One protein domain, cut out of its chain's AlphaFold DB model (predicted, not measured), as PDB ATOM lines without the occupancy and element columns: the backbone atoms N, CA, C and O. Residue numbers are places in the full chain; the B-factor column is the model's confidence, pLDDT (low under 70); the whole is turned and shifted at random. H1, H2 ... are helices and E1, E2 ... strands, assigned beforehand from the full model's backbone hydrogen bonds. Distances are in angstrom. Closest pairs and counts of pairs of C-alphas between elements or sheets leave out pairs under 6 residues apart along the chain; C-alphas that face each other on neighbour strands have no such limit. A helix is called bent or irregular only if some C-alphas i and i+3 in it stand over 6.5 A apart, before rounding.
ATOM      1  N   VAL A  14      26.825  56.506 -33.547       94.50
ATOM      2  CA  VAL A  14      26.465  57.785 -32.915       94.50
ATOM      3  C   VAL A  14      27.276  57.984 -31.639       94.50
ATOM      4  O   VAL A  14      27.281  57.126 -30.759       94.50
ATOM      5  N   TRP A  15      27.919  59.144 -31.524       95.62
ATOM      6  CA  TRP A  15      28.606  59.617 -30.329       95.62
ATOM      7  C   TRP A  15      27.790  60.721 -29.659       95.62
ATOM      8  O   TRP A  15      27.701  61.837 -30.175       95.62
ATOM      9  N   CYS A  16      27.182  60.418 -28.515       96.06
ATOM     10  CA  CYS A  16      26.375  61.371 -27.751       96.06
ATOM     11  C   CYS A  16      27.208  62.117 -26.702       96.06
ATOM     12  O   CYS A  16      28.229  61.613 -26.244       96.06
ATOM     13  N   HIS A  17      26.721  63.285 -26.266       95.75
ATOM     14  CA  HIS A  17      27.345  64.112 -25.220       95.75
ATOM     15  C   HIS A  17      28.798  64.496 -25.527       95.75
ATOM     16  O   HIS A  17      29.638  64.503 -24.629       95.75
ATOM     17  N   TYR A  18      29.082  64.818 -26.792       97.00
ATOM     18  CA  TYR A  18      30.428  65.146 -27.251       97.00
ATOM     19  C   TYR A  18      31.100  66.220 -26.394       97.00
ATOM     20  O   TYR A  18      30.548  67.310 -26.178       97.00
ATOM     21  N   LYS A  19      32.350  65.947 -26.020       96.00
ATOM     22  CA  LYS A  19      33.280  66.920 -25.455       96.00
ATOM     23  C   LYS A  19      34.586  66.903 -26.241       96.00
ATOM     24  O   LYS A  19      34.902  65.948 -26.940       96.00
ATOM     25  N   LYS A  20      35.362  67.984 -26.152       94.19
ATOM     26  CA  LYS A  20      36.599  68.120 -26.942       94.19
ATOM     27  C   LYS A  20      37.646  67.069 -26.557       94.19
ATOM     28  O   LYS A  20      38.460  66.685 -27.388       94.19
ATOM     29  N   GLU A  21      37.619  66.601 -25.314       96.56
ATOM     30  CA  GLU A  21      38.512  65.550 -24.827       96.56
ATOM     31  C   GLU A  21      38.272  64.199 -25.526       96.56
ATOM     32  O   GLU A  21      39.162  63.354 -25.526       96.56
ATOM     33  N   ASP A  22      37.114  64.013 -26.172       94.50
ATOM     34  CA  ASP A  22      36.767  62.786 -26.895       94.50
ATOM     35  C   ASP A  22      37.415  62.702 -28.287       94.50
ATOM     36  O   ASP A  22      37.353  61.650 -28.921       94.50
ATOM     37  N   ASP A  23      38.022  63.788 -28.790       94.19
ATOM     38  CA  ASP A  23      38.494  63.881 -30.179       94.19
ATOM     39  C   ASP A  23      39.457  62.736 -30.552       94.19
ATOM     40  O   ASP A  23      39.331  62.157 -31.630       94.19
ATOM     41  N   GLU A  24      40.395  62.366 -29.672       94.19
ATOM     42  CA  GLU A  24      41.338  61.266 -29.936       94.19
ATOM     43  C   GLU A  24      40.625  59.916 -30.085       94.19
ATOM     44  O   GLU A  24      40.921  59.156 -31.009       94.19
ATOM     45  N   LEU A  25      39.646  59.647 -29.220       93.38
ATOM     46  CA  LEU A  25      38.884  58.402 -29.226       93.38
ATOM     47  C   LEU A  25      37.921  58.342 -30.414       93.38
ATOM     48  O   LEU A  25      37.843  57.331 -31.098       93.38
ATOM     49  N   ILE A  26      37.239  59.441 -30.731       93.50
ATOM     50  CA  ILE A  26      36.377  59.546 -31.917       93.50
ATOM     51  C   ILE A  26      37.184  59.318 -33.197       93.50
ATOM     52  O   ILE A  26      36.726  58.649 -34.131       93.50
ATOM     53  N   ASN A  27      38.406  59.851 -33.258       91.06
ATOM     54  CA  ASN A  27      39.276  59.662 -34.410       91.06
ATOM     55  C   ASN A  27      39.694  58.197 -34.591       91.06
ATOM     56  O   ASN A  27      39.836  57.782 -35.741       91.06
ATOM     57  N   SER A  28      39.781  57.399 -33.521       91.62
ATOM     58  CA  SER A  28      40.116  55.971 -33.608       91.62
ATOM     59  C   SER A  28      38.966  55.053 -34.050       91.62
ATOM     60  O   SER A  28      39.187  53.853 -34.158       91.62
ATOM     61  N   TYR A  29      37.745  55.561 -34.264       88.50
ATOM     62  CA  TYR A  29      36.627  54.750 -34.775       88.50
ATOM     63  C   TYR A  29      36.708  54.526 -36.291       88.50
ATOM     64  O   TYR A  29      36.908  55.478 -37.047       88.50
ATOM     65  N   ASP A  30      36.444  53.291 -36.718       86.75
ATOM     66  CA  ASP A  30      36.528  52.844 -38.116       86.75
ATOM     67  C   ASP A  30      35.245  53.058 -38.933       86.75
ATOM     68  O   ASP A  30      35.227  52.750 -40.119       86.75
ATOM     69  N   ASN A  31      34.166  53.547 -38.318       87.69
ATOM     70  CA  ASN A  31      32.890  53.799 -38.986       87.69
ATOM     71  C   ASN A  31      32.626  55.300 -39.128       87.69
ATOM     72  O   ASN A  31      33.139  56.123 -38.362       87.69
ATOM     73  N   GLU A  32      31.757  55.652 -40.078       92.56
ATOM     74  CA  GLU A  32      31.155  56.983 -40.093       92.56
ATOM     75  C   GLU A  32      30.395  57.230 -38.784       92.56
ATOM     76  O   GLU A  32      29.660  56.364 -38.293       92.56
ATOM     77  N   LEU A  33      30.563  58.431 -38.233       94.56
ATOM     78  CA  LEU A  33      30.080  58.781 -36.902       94.56
ATOM     79  C   LEU A  33      29.240  60.055 -36.941       94.56
ATOM     80  O   LEU A  33      29.718  61.112 -37.366       94.56
ATOM     81  N   TYR A  34      28.026  59.996 -36.402       95.25
ATOM     82  CA  TYR A  34      27.289  61.198 -36.012       95.25
ATOM     83  C   TYR A  34      27.736  61.630 -34.621       95.25
ATOM     84  O   TYR A  34      27.589  60.887 -33.658       95.25
ATOM     85  N   ILE A  35      28.266  62.841 -34.503       96.25
ATOM     86  CA  ILE A  35      28.777  63.386 -33.247       96.25
ATOM     87  C   ILE A  35      27.801  64.456 -32.763       96.25
ATOM     88  O   ILE A  35      27.636  65.499 -33.406       96.25
ATOM     89  N   LEU A  36      27.158  64.195 -31.630       97.50
ATOM     90  CA  LEU A  36      26.083  65.001 -31.062       97.50
ATOM     91  C   LEU A  36      26.563  65.700 -29.790       97.50
ATOM     92  O   LEU A  36      27.000  65.056 -28.834       97.50
ATOM     93  N   TYR A  37      26.468  67.031 -29.772       97.25
ATOM     94  CA  TYR A  37      26.644  67.810 -28.547       97.25
ATOM     95  C   TYR A  37      25.403  67.647 -27.654       97.25
ATOM     96  O   TYR A  37      24.378  67.110 -28.085       97.25
ATOM     97  N   GLU A  38      25.462  68.123 -26.410       96.75
ATOM     98  CA  GLU A  38      24.248  68.208 -25.592       96.75
ATOM     99  C   GLU A  38      23.163  69.043 -26.286       96.75
ATOM    100  O   GLU A  38      23.453  69.919 -27.106       96.75
ATOM    101  N   GLU A  39      21.905  68.715 -25.982       97.25
ATOM    102  CA  GLU A  39      20.719  69.353 -26.567       97.25
ATOM    103  C   GLU A  39      20.617  69.213 -28.099       97.25
ATOM    104  O   GLU A  39      19.903  69.970 -28.757       97.25
ATOM    105  N   SER A  40      21.304  68.227 -28.686       97.06
ATOM    106  CA  SER A  40      21.196  67.871 -30.104       97.06
ATOM    107  C   SER A  40      20.716  66.432 -30.297       97.06
ATOM    108  O   SER A  40      20.755  65.609 -29.381       97.06
ATOM    109  N   GLY A  41      20.227  66.133 -31.497       96.25
ATOM    110  CA  GLY A  41      19.707  64.819 -31.855       96.25
ATOM    111  C   GLY A  41      19.773  64.561 -33.354       96.25
ATOM    112  O   GLY A  41      20.184  65.420 -34.132       96.25
ATOM    113  N   ILE A  42      19.320  63.377 -33.755       95.25
ATOM    114  CA  ILE A  42      19.066  63.026 -35.153       95.25
ATOM    115  C   ILE A  42      17.616  62.577 -35.313       95.25
ATOM    116  O   ILE A  42      17.059  61.914 -34.439       95.25
ATOM    117  N   ILE A  43      17.020  62.929 -36.444       95.38
ATOM    118  CA  ILE A  43      15.754  62.381 -36.921       95.38
ATOM    119  C   ILE A  43      16.065  61.456 -38.096       95.38
ATOM    120  O   ILE A  43      16.863  61.809 -38.967       95.38
ATOM    121  N   ILE A  44      15.421  60.290 -38.106       93.19
ATOM    122  CA  ILE A  44      15.473  59.315 -39.196       93.19
ATOM    123  C   ILE A  44      14.093  59.305 -39.867       93.19
ATOM    124  O   ILE A  44      13.104  58.900 -39.253       93.19
ATOM    125  N   GLU A  45      14.029  59.769 -41.112       92.12
ATOM    126  CA  GLU A  45      12.829  59.814 -41.957       92.12
ATOM    127  C   GLU A  45      13.049  58.914 -43.180       92.12
ATOM    128  O   GLU A  45      13.469  59.359 -44.247       92.12
ATOM    129  N   GLY A  46      12.790  57.614 -43.028       87.88
ATOM    130  CA  GLY A  46      13.113  56.641 -44.075       87.88
ATOM    131  C   GLY A  46      14.628  56.517 -44.255       87.88
ATOM    132  O   GLY A  46      15.313  56.086 -43.331       87.88
ATOM    133  N   GLU A  47      15.137  56.882 -45.433       86.94
ATOM    134  CA  GLU A  47      16.581  56.896 -45.730       86.94
ATOM    135  C   GLU A  47      17.260  58.220 -45.343       86.94
ATOM    136  O   GLU A  47      18.488  58.277 -45.239       86.94
ATOM    137  N   ASP A  48      16.477  59.273 -45.090       88.44
ATOM    138  CA  ASP A  48      17.001  60.580 -44.715       88.44
ATOM    139  C   ASP A  48      17.353  60.618 -43.226       88.44
ATOM    140  O   ASP A  48      16.523  60.346 -42.355       88.44
ATOM    141  N   VAL A  49      18.581  61.044 -42.924       91.56
ATOM    142  CA  VAL A  49      19.035  61.314 -41.554       91.56
ATOM    143  C   VAL A  49      19.381  62.792 -41.434       91.56
ATOM    144  O   VAL A  49      20.249  63.297 -42.150       91.56
ATOM    145  N   LYS A  50      18.713  63.497 -40.519       91.75
ATOM    146  CA  LYS A  50      18.892  64.942 -40.304       91.75
ATOM    147  C   LYS A  50      19.257  65.220 -38.852       91.75
ATOM    148  O   LYS A  50      18.598  64.722 -37.946       91.75
ATOM    149  N   GLY A  51      20.286  66.034 -38.630       92.69
ATOM    150  CA  GLY A  51      20.602  66.554 -37.298       92.69
ATOM    151  C   GLY A  51      19.613  67.642 -36.879       92.69
ATOM    152  O   GLY A  51      19.169  68.435 -37.710       92.69
ATOM    153  N   ILE A  52      19.260  67.674 -35.596       95.19
ATOM    154  CA  ILE A  52      18.322  68.635 -35.003       95.19
ATOM    155  C   ILE A  52      18.836  69.163 -33.658       95.19
ATOM    156  O   ILE A  52      19.702  68.555 -33.027       95.19
ATOM    157  N   GLY A  53      18.247  70.265 -33.188       95.44
ATOM    158  CA  GLY A  53      18.569  70.869 -31.895       95.44
ATOM    159  C   GLY A  53      19.836  71.720 -31.949       95.44
ATOM    160  O   GLY A  53      19.995  72.538 -32.855       95.44
ATOM    161  N   GLY A  54      20.698  71.549 -30.947       93.44
ATOM    162  CA  GLY A  54      21.989  72.214 -30.827       93.44
ATOM    163  C   GLY A  54      23.005  71.786 -31.892       93.44
ATOM    164  O   GLY A  54      22.686  71.471 -33.038       93.44
ATOM    165  N   LYS A  55      24.288  71.800 -31.529       94.50
ATOM    166  CA  LYS A  55      25.372  71.527 -32.479       94.50
ATOM    167  C   LYS A  55      25.523  70.025 -32.745       94.50
ATOM    168  O   LYS A  55      25.462  69.218 -31.829       94.50
ATOM    169  N   TYR A  56      25.833  69.666 -33.985       93.12
ATOM    170  CA  TYR A  56      26.228  68.311 -34.370       93.12
ATOM    171  C   TYR A  56      27.320  68.349 -35.448       93.12
ATOM    172  O   TYR A  56      27.558  69.388 -36.075       93.12
ATOM    173  N   LYS A  57      28.020  67.229 -35.638       93.06
ATOM    174  CA  LYS A  57      29.014  67.015 -36.701       93.06
ATOM    175  C   LYS A  57      28.876  65.603 -37.264       93.06
ATOM    176  O   LYS A  57      28.335  64.721 -36.603       93.06
ATOM    177  N   VAL A  58      29.420  65.389 -38.454       90.94
ATOM    178  CA  VAL A  58      29.572  64.057 -39.043       90.94
ATOM    179  C   VAL A  58      31.056  63.824 -39.300       90.94
ATOM    180  O   VAL A  58      31.706  64.666 -39.921       90.94
ATOM    181  N   LYS A  59      31.587  62.712 -38.790       90.56
ATOM    182  CA  LYS A  59      32.889  62.178 -39.190       90.56
ATOM    183  C   LYS A  59      32.646  61.216 -40.348       90.56
ATOM    184  O   LYS A  59      31.922  60.236 -40.187       90.56
ATOM    185  N   SER A  60      33.256  61.512 -41.485       84.94
ATOM    186  CA  SER A  60      33.328  60.603 -42.630       84.94
ATOM    187  C   SER A  60      34.622  59.787 -42.576       84.94
ATOM    188  O   SER A  60      35.560  60.179 -41.874       84.94
TER     189      SER A  60
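Overview. This is residues 14 to 60 of the 61 residues of an uncharacterized protein of bioreactor metagenome (UniProt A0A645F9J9). The model is a flat piece with the short antiparallel pair E1 and E4 in its middle, the longer hairpin of E2 and E3 at one end, and the helix H1 sticking out with residues 20 to 25 at the other. The first residues, 14 to 15, run beside E1 before the chain goes out to H1, returns through E1, makes the hairpin and comes back as E4. The printed part has 47 residues, with one named helix and four named strands in the order H1, E1, E2, E3, E4; the class is mixed, helices and strands. It is compact, with a radius of gyration of the C-alphas of 10.9 A, and spans 31 by 23 by 11 A.

Arrangement. Residues 14 to 15 make a short parallel pairing with residues 34 to 35 of E1, residues 33 to 36. H1, residues 20 to 27, is irregular: C-alphas 21 and 24 are 7.2 A apart, and 2 of its 4 O i to N i+4 pairs are within hydrogen-bond range. E1 is antiparallel to E4, residues 56 to 59, at 163 degrees, with N 35 and O 57 within hydrogen-bond range at 2.8 A. E2, residues 40 to 45, and E3, residues 48 to 53, form an antiparallel hairpin at 153 degrees, with N 43 and O 50 at 2.8 A. E1 and E3 are near each other, with 6 pairs of C-alphas within 10 A. H1 is apart from E2 and E3, and only just apart from E4, at 8.4 A.

Along the chain. H1 begins at C-alpha 20 (36.599, 68.120, -26.942) and is 11.6 A long. E1 is 9.4 A long, E2 16.6 A and E3 16.5 A. E4 is 10.3 A long and ends at C-alpha 59 (32.889, 62.178, -39.190).

Size, cuts and confidence. The C-alphas farthest apart are those of Glu 21 and Gly 46, 33.1 A. The printed part has no cut, and the four links are tight. The mean pLDDT of the printed part is 93.4, and no printed residue is under 70.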